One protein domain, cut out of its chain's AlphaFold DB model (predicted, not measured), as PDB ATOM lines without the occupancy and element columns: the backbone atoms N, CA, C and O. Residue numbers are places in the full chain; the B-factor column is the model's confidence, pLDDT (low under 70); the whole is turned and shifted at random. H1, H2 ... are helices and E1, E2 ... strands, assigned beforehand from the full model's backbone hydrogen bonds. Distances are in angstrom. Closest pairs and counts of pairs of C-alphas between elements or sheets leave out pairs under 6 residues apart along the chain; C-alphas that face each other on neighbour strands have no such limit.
ATOM      1  N   GLN A   4     204.011 223.056 202.844       81.75
ATOM      2  CA  GLN A   4     203.744 223.349 201.436       81.75
ATOM      3  C   GLN A   4     203.489 222.084 200.605       81.75
ATOM      4  O   GLN A   4     202.610 222.060 199.754       81.75
ATOM      5  N   VAL A   5     204.244 221.005 200.854       86.88
ATOM      6  CA  VAL A   5     204.069 219.735 200.127       86.88
ATOM      7  C   VAL A   5     202.713 219.124 200.460       86.88
ATOM      8  O   VAL A   5     202.049 218.607 199.573       86.88
ATOM      9  N   LYS A   6     202.269 219.234 201.717       86.94
ATOM     10  CA  LYS A   6     200.954 218.737 202.129       86.94
ATOM     11  C   LYS A   6     199.811 219.476 201.419       86.94
ATOM     12  O   LYS A   6     198.936 218.820 200.871       86.94
ATOM     13  N   GLU A   7     199.870 220.806 201.367       88.31
ATOM     14  CA  GLU A   7     198.877 221.644 200.666       88.31
ATOM     15  C   GLU A   7     198.807 221.325 199.160       88.31
ATOM     16  O   GLU A   7     197.750 221.397 198.542       88.31
ATOM     17  N   ILE A   8     199.932 220.935 198.551       92.00
ATOM     18  CA  ILE A   8     199.947 220.472 197.157       92.00
ATOM     19  C   ILE A   8     199.272 219.101 197.028       92.00
ATOM     20  O   ILE A   8     198.498 218.897 196.099       92.00
ATOM     21  N   LEU A   9     199.534 218.165 197.945       92.94
ATOM     22  CA  LEU A   9     198.986 216.803 197.887       92.94
ATOM     23  C   LEU A   9     197.469 216.727 198.088       92.94
ATOM     24  O   LEU A   9     196.840 215.814 197.556       92.94
ATOM     25  N   GLU A  10     196.873 217.698 198.778       92.50
ATOM     26  CA  GLU A  10     195.413 217.865 198.871       92.50
ATOM     27  C   GLU A  10     194.763 218.011 197.485       92.50
ATOM     28  O   GLU A  10     193.682 217.482 197.233       92.50
ATOM     29  N   GLN A  11     195.457 218.622 196.519       93.19
ATOM     30  CA  GLN A  11     194.958 218.762 195.143       93.19
ATOM     31  C   GLN A  11     194.922 217.432 194.373       93.19
ATOM     32  O   GLN A  11     194.378 217.371 193.272       93.19
ATOM     33  N   TYR A  12     195.497 216.370 194.940       93.69
ATOM     34  CA  TYR A  12     195.555 215.030 194.359       93.69
ATOM     35  C   TYR A  12     194.854 213.980 195.236       93.69
ATOM     36  O   TYR A  12     194.933 212.798 194.916       93.69
ATOM     37  N   ALA A  13     194.173 214.389 196.318       93.50
ATOM     38  CA  ALA A  13     193.602 213.491 197.329       93.50
ATOM     39  C   ALA A  13     194.643 212.545 197.971       93.50
ATOM     40  O   ALA A  13     194.384 211.363 198.197       93.50
ATOM     41  N   LEU A  14     195.861 213.055 198.207       93.69
ATOM     42  CA  LEU A  14     197.003 212.310 198.757       93.69
ATOM     43  C   LEU A  14     197.472 212.879 200.111       93.69
ATOM     44  O   LEU A  14     198.663 212.882 200.422       93.69
ATOM     45  N   GLU A  15     196.555 213.375 200.940       89.44
ATOM     46  CA  GLU A  15     196.868 214.151 202.155       89.44
ATOM     47  C   GLU A  15     197.622 213.353 203.222       89.44
ATOM     48  O   GLU A  15     198.357 213.920 204.038       89.44
ATOM     49  N   ASN A  16     197.416 212.036 203.220       89.75
ATOM     50  CA  ASN A  16     198.001 211.095 204.171       89.75
ATOM     51  C   ASN A  16     199.251 210.395 203.619       89.75
ATOM     52  O   ASN A  16     199.735 209.443 204.229       89.75
ATOM     53  N   ALA A  17     199.764 210.836 202.469       93.56
ATOM     54  CA  ALA A  17     200.908 210.205 201.836       93.56
ATOM     55  C   ALA A  17     202.211 210.431 202.615       93.56
ATOM     56  O   ALA A  17     202.500 211.526 203.111       93.56
ATOM     57  N   GLU A  18     203.058 209.406 202.642       93.31
ATOM     58  CA  GLU A  18     204.422 209.540 203.136       93.31
ATOM     59  C   GLU A  18     205.293 210.231 202.087       93.31
ATOM     60  O   GLU A  18     205.270 209.892 200.904       93.31
ATOM     61  N   CYS A  19     206.088 211.210 202.521       93.81
ATOM     62  CA  CYS A  19     206.893 212.038 201.629       93.81
ATOM     63  C   CYS A  19     208.380 211.942 201.960       93.81
ATOM     64  O   CYS A  19     208.798 212.235 203.079       93.81
ATOM     65  N   THR A  20     209.201 211.627 200.957       93.88
ATOM     66  CA  THR A  20     210.668 211.704 201.042       93.88
ATOM     67  C   THR A  20     211.192 212.682 199.998       93.88
ATOM     68  O   THR A  20     210.960 212.491 198.806       93.88
ATOM     69  N   VAL A  21     211.931 213.715 200.408       93.19
ATOM     70  CA  VAL A  21     212.622 214.592 199.448       93.19
ATOM     71  C   VAL A  21     213.715 213.788 198.745       93.19
ATOM     72  O   VAL A  21     214.600 213.243 199.397       93.19
ATOM     73  N   LEU A  22     213.647 213.714 197.417       92.62
ATOM     74  CA  LEU A  22     214.647 213.048 196.581       92.62
ATOM     75  C   LEU A  22     215.705 214.029 196.068       92.62
ATOM     76  O   LEU A  22     216.870 213.665 195.922       92.62
ATOM     77  N   ARG A  23     215.298 215.265 195.754       90.00
ATOM     78  CA  ARG A  23     216.179 216.312 195.218       90.00
ATOM     79  C   ARG A  23     215.623 217.700 195.527       90.00
ATOM     80  O   ARG A  23     214.414 217.902 195.495       90.00
ATOM     81  N   HIS A  24     216.524 218.650 195.765       85.50
ATOM     82  CA  HIS A  24     216.214 220.069 195.929       85.50
ATOM     83  C   HIS A  24     217.303 220.922 195.253       85.50
ATOM     84  O   HIS A  24     218.177 221.479 195.913       85.50
ATOM     85  N   LEU A  25     217.310 220.928 193.916       78.94
ATOM     86  CA  LEU A  25     218.233 221.724 193.095       78.94
ATOM     87  C   LEU A  25     217.489 222.163 191.829       78.94
ATOM     88  O   LEU A  25     217.201 221.324 190.969       78.94
ATOM     89  N   GLY A  26     217.145 223.449 191.747       81.69
ATOM     90  CA  GLY A  26     216.148 223.954 190.805       81.69
ATOM     91  C   GLY A  26     214.761 223.474 191.225       81.69
ATOM     92  O   GLY A  26     214.076 224.108 192.015       81.69
ATOM     93  N   ASN A  27     214.378 222.274 190.793       84.19
ATOM     94  CA  ASN A  27     213.105 221.679 191.197       84.19
ATOM     95  C   ASN A  27     213.213 220.980 192.563       84.19
ATOM     96  O   ASN A  27     214.198 220.285 192.852       84.19
ATOM     97  N   LEU A  28     212.148 221.080 193.359       90.50
ATOM     98  CA  LEU A  28     211.908 220.176 194.479       90.50
ATOM     99  C   LEU A  28     211.255 218.901 193.929       90.50
ATOM    100  O   LEU A  28     210.181 218.947 193.331       90.50
ATOM    101  N   VAL A  29     211.902 217.756 194.137       93.19
ATOM    102  CA  VAL A  29     211.375 216.439 193.759       93.19
ATOM    103  C   VAL A  29     211.152 215.620 195.020       93.19
ATOM    104  O   VAL A  29     212.075 215.415 195.812       93.19
ATOM    105  N   VAL A  30     209.928 215.134 195.195       94.56
ATOM    106  CA  VAL A  30     209.481 214.380 196.368       94.56
ATOM    107  C   VAL A  30     208.940 213.030 195.914       94.56
ATOM    108  O   VAL A  30     208.112 212.956 195.010       94.56
ATOM    109  N   ARG A  31     209.393 211.950 196.551       95.75
ATOM    110  CA  ARG A  31     208.731 210.648 196.478       95.75
ATOM    111  C   ARG A  31     207.523 210.679 197.396       95.75
ATOM    112  O   ARG A  31     207.678 210.990 198.574       95.75
ATOM    113  N   VAL A  32     206.370 210.331 196.849       96.19
ATOM    114  CA  VAL A  32     205.084 210.281 197.541       96.19
ATOM    115  C   VAL A  32     204.634 208.825 197.571       96.19
ATOM    116  O   VAL A  32     204.551 208.196 196.517       96.19
ATOM    117  N   GLU A  33     204.376 208.274 198.752       96.38
ATOM    118  CA  GLU A  33     203.890 206.901 198.930       96.38
ATOM    119  C   GLU A  33     202.479 206.937 199.531       96.38
ATOM    120  O   GLU A  33     202.277 207.482 200.615       96.38
ATOM    121  N   ALA A  34     201.498 206.399 198.804       94.00
ATOM    122  CA  ALA A  34     200.084 206.399 199.183       94.00
ATOM    123  C   ALA A  34     199.363 205.200 198.562       94.00
ATOM    124  O   ALA A  34     199.633 204.860 197.411       94.00
ATOM    125  N   ASP A  35     198.459 204.558 199.306       88.06
ATOM    126  CA  ASP A  35     197.644 203.423 198.839       88.06
ATOM    127  C   ASP A  35     198.455 202.321 198.132       88.06
ATOM    128  O   ASP A  35     198.090 201.821 197.067       88.06
ATOM    129  N   ALA A  36     199.614 201.976 198.710       88.75
ATOM    130  CA  ALA A  36     200.597 201.033 198.158       88.75
ATOM    131  C   ALA A  36     201.173 201.412 196.773       88.75
ATOM    132  O   ALA A  36     201.834 200.602 196.119       88.75
ATOM    133  N   ARG A  37     200.963 202.652 196.326       93.25
ATOM    134  CA  ARG A  37     201.520 203.226 195.100       93.25
ATOM    135  C   ARG A  37     202.575 204.272 195.426       93.25
ATOM    136  O   ARG A  37     202.587 204.878 196.495       93.25
ATOM    137  N   ARG A  38     203.479 204.476 194.467       94.75
ATOM    138  CA  ARG A  38     204.540 205.478 194.546       94.75
ATOM    139  C   ARG A  38     204.400 206.467 193.405       94.75
ATOM    140  O   ARG A  38     204.294 206.064 192.250       94.75
ATOM    141  N   TYR A  39     204.470 207.742 193.746       95.25
ATOM    142  CA  TYR A  39     204.435 208.857 192.815       95.25
ATOM    143  C   TYR A  39     205.690 209.713 192.988       95.25
ATOM    144  O   TYR A  39     206.330 209.721 194.044       95.25
ATOM    145  N   ALA A  40     206.039 210.449 191.938       94.31
ATOM    146  CA  ALA A  40     207.042 211.500 192.002       94.31
ATOM    147  C   ALA A  40     206.329 212.845 191.853       94.31
ATOM    148  O   ALA A  40     205.793 213.149 190.789       94.31
ATOM    149  N   LEU A  41     206.331 213.645 192.915       94.31
ATOM    150  CA  LEU A  41     205.878 215.028 192.874       94.31
ATOM    151  C   LEU A  41     207.061 215.914 192.480       94.31
ATOM    152  O   LEU A  41     208.093 215.912 193.155       94.31
ATOM    153  N   ARG A  42     206.905 216.685 191.401       93.62
ATOM    154  CA  ARG A  42     207.865 217.709 190.980       93.62
ATOM    155  C   ARG A  42     207.242 219.083 191.176       93.62
ATOM    156  O   ARG A  42     206.226 219.392 190.568       93.62
ATOM    157  N   VAL A  43     207.886 219.903 191.993       91.50
ATOM    158  CA  VAL A  43     207.544 221.307 192.202       91.50
ATOM    159  C   VAL A  43     208.612 222.148 191.514       91.50
ATOM    160  O   VAL A  43     209.794 222.067 191.862       91.50
ATOM    161  N   CYS A  44     208.196 222.896 190.497       90.44
ATOM    162  CA  CYS A  44     209.082 223.723 189.690       90.44
ATOM    163  C   CYS A  44     209.290 225.108 190.300       90.44
ATOM    164  O   CYS A  44     208.460 225.593 191.068       90.44
ATOM    165  N   GLU A  45     210.405 225.745 189.944       85.81
ATOM    166  CA  GLU A  45     210.661 227.127 190.348       85.81
ATOM    167  C   GLU A  45     209.686 228.102 189.660       85.81
ATOM    168  O   GLU A  45     209.225 227.825 188.547       85.81
ATOM    169  N   PRO A  46     209.391 229.263 190.277       82.56
ATOM    170  CA  PRO A  46     208.359 230.185 189.796       82.56
ATOM    171  C   PRO A  46     208.574 230.727 188.378       82.56
ATOM    172  O   PRO A  46     207.618 231.152 187.736       82.56
ATOM    173  N   GLN A  47     209.812 230.743 187.880       86.06
ATOM    174  CA  GLN A  47     210.126 231.218 186.530       86.06
ATOM    175  C   GLN A  47     209.737 230.236 185.416       86.06
ATOM    176  O   GLN A  47     209.771 230.611 184.245       86.06
ATOM    177  N   VAL A  48     209.391 228.988 185.749       87.88
ATOM    178  CA  VAL A  48     208.896 228.021 184.765       87.88
ATOM    179  C   VAL A  48     207.403 228.256 184.564       87.88
ATOM    180  O   VAL A  48     206.603 228.108 185.485       87.88
ATOM    181  N   SER A  49     207.016 228.622 183.346       90.12
ATOM    182  CA  SER A  49     205.614 228.892 183.032       90.12
ATOM    183  C   SER A  49     204.795 227.606 182.898       90.12
ATOM    184  O   SER A  49     205.292 226.570 182.450       90.12
ATOM    185  N   ALA A  50     203.496 227.693 183.192       89.56
ATOM    186  CA  ALA A  50     202.569 226.584 182.975       89.56
ATOM    187  C   ALA A  50     202.548 226.111 181.509       89.56
ATOM    188  O   ALA A  50     202.456 224.916 181.256       89.56
ATOM    189  N   ALA A  51     202.711 227.022 180.542       91.19
ATOM    190  CA  ALA A  51     202.766 226.681 179.120       91.19
ATOM    191  C   ALA A  51     204.008 225.842 178.757       91.19
ATOM    192  O   ALA A  51     203.914 224.890 177.980       91.19
ATOM    193  N   GLN A  52     205.167 226.158 179.348       92.62
ATOM    194  CA  GLN A  52     206.381 225.350 179.186       92.62
ATOM    195  C   GLN A  52     206.204 223.954 179.785       92.62
ATOM    196  O   GLN A  52     206.582 222.972 179.153       92.62
ATOM    197  N   LEU A  53     205.589 223.862 180.970       92.81
ATOM    198  CA  LEU A  53     205.271 222.575 181.588       92.81
ATOM    199  C   LEU A  53     204.292 221.770 180.734       92.81
ATOM    200  O   LEU A  53     204.531 220.592 180.504       92.81
ATOM    201  N   GLN A  54     203.244 222.398 180.202       92.75
ATOM    202  CA  GLN A  54     202.294 221.716 179.325       92.75
ATOM    203  C   GLN A  54     202.989 221.154 178.078       92.75
ATOM    204  O   GLN A  54     202.796 219.991 177.748       92.75
ATOM    205  N   THR A  55     203.880 221.935 177.459       94.44
ATOM    206  CA  THR A  55     204.666 221.492 176.293       94.44
ATOM    207  C   THR A  55     205.534 220.272 176.620       94.44
ATOM    208  O   THR A  55     205.632 219.343 175.819       94.44
ATOM    209  N   GLU A  56     206.155 220.241 177.805       94.12
ATOM    210  CA  GLU A  56     206.925 219.083 178.281       94.12
ATOM    211  C   GLU A  56     206.031 217.837 178.423       94.12
ATOM    212  O   GLU A  56     206.391 216.758 177.951       94.12
ATOM    213  N   LEU A  57     204.854 217.987 179.039       94.31
ATOM    214  CA  LEU A  57     203.920 216.881 179.272       94.31
ATOM    215  C   LEU A  57     203.323 216.344 177.967       94.31
ATOM    216  O   LEU A  57     203.234 215.124 177.809       94.31
ATOM    217  N   ASP A  58     202.992 217.219 177.020       93.69
ATOM    218  CA  ASP A  58     202.531 216.835 175.683       93.69
ATOM    219  C   ASP A  58     203.611 216.021 174.952       93.69
ATOM    220  O   ASP A  58     203.322 214.993 174.333       93.69
ATOM    221  N   GLY A  59     204.880 216.423 175.092       93.94
ATOM    222  CA  GLY A  59     206.029 215.680 174.579       93.94
ATOM    223  C   GLY A  59     206.154 214.282 175.192       93.94
ATOM    224  O   GLY A  59     206.325 213.305 174.464       93.94
ATOM    225  N   LEU A  60     206.008 214.150 176.515       94.38
ATOM    226  CA  LEU A  60     206.028 212.844 177.190       94.38
ATOM    227  C   LEU A  60     204.873 211.943 176.737       94.38
ATOM    228  O   LEU A  60     205.070 210.748 176.519       94.38
ATOM    229  N   GLN A  61     203.676 212.503 176.568       92.44
ATOM    230  CA  GLN A  61     202.521 211.757 176.074       92.44
ATOM    231  C   GLN A  61     202.719 211.285 174.630       92.44
ATOM    232  O   GLN A  61     202.387 210.140 174.319       92.44
ATOM    233  N   ALA A  62     203.294 212.127 173.765       94.06
ATOM    234  CA  ALA A  62     203.642 211.746 172.400       94.06
ATOM    235  C   ALA A  62     204.694 210.626 172.380       94.06
ATOM    236  O   ALA A  62     204.486 209.614 171.719       94.06
ATOM    237  N   LEU A  63     205.764 210.739 173.177       94.94
ATOM    238  CA  LEU A  63     206.791 209.695 173.288       94.94
ATOM    239  C   LEU A  63     206.206 208.358 173.749       94.94
ATOM    240  O   LEU A  63     206.516 207.327 173.160       94.94
ATOM    241  N   LYS A  64     205.329 208.371 174.758       93.25
ATOM    242  CA  LYS A  64     204.653 207.161 175.245       93.25
ATOM    243  C   LYS A  64     203.770 206.505 174.180       93.25
ATOM    244  O   LYS A  64     203.593 205.293 174.198       93.25
ATOM    245  N   ARG A  65     203.143 207.309 173.317       93.38
ATOM    246  CA  ARG A  65     202.218 206.835 172.281       93.38
ATOM    247  C   ARG A  65     202.955 206.309 171.052       93.38
ATOM    248  O   ARG A  65     202.538 205.305 170.488       93.38
ATOM    249  N   ASP A  66     204.010 207.004 170.643       96.12
ATOM    250  CA  ASP A  66     204.634 206.822 169.332       96.12
ATOM    251  C   ASP A  66     205.925 205.984 169.405       96.12
ATOM    252  O   ASP A  66     206.522 205.669 168.375       96.12
ATOM    253  N   THR A  67     206.378 205.618 170.612       94.12
ATOM    254  CA  THR A  67     207.604 204.841 170.837       94.12
ATOM    255  C   THR A  67     207.441 203.827 171.970       94.12
ATOM    256  O   THR A  67     206.600 203.997 172.849       94.12
TER     257      THR A  67
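This is residues 4 to 67 of the 93 residues of the protein "Gsl3203 protein" of Gloeobacter violaceus (strain ATCC 29082 / PCC 7421) (UniProt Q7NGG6). A small, twisted three-strand sheet has the short helix H1 over one face and its other face bare; the long helix H2 folds back beyond edge strand E3, and its residues 54 to 66 stick out. The printed part has 64 residues, with H1, E1, E2, E3 and H2 in that order. The sheet, E1 - E2 - E3, is an antiparallel meander, each strand the antiparallel neighbour of the one before. The class is mixed; the whole is loose, radius of gyration of the C-alphas 13.4 A, spanning 34 by 29 by 21 A.

H1, residues 4 to 10, begins at C-alpha 4 (203.744, 223.349, 201.436) and measures 10.3 A. E1, residues 18 to 25, measures 21.0 A; E2, residues 27 to 34, 21.6 A; E3, residues 37 to 43, 19.3 A. H2, residues 50 to 66, measures 24.1 A and ends at C-alpha 66 (204.634, 206.822, 169.332).

H1 is on the sheet, over E2, at a height of 9.1 A. Hairpin E1 and E2 has N 20 and O 31 within hydrogen-bond range, 2.9 A; hairpin E2 and E3 has N 30 and O 41, 2.9 A. H2 is not on the sheet. In H1 and H2 every O i to N i+4 pair is within range.

The farthest C-alphas, of Gln 4 and Asp 66, are 36.1 A apart. The printed part has no cut, no long link and no residue under pLDDT 70.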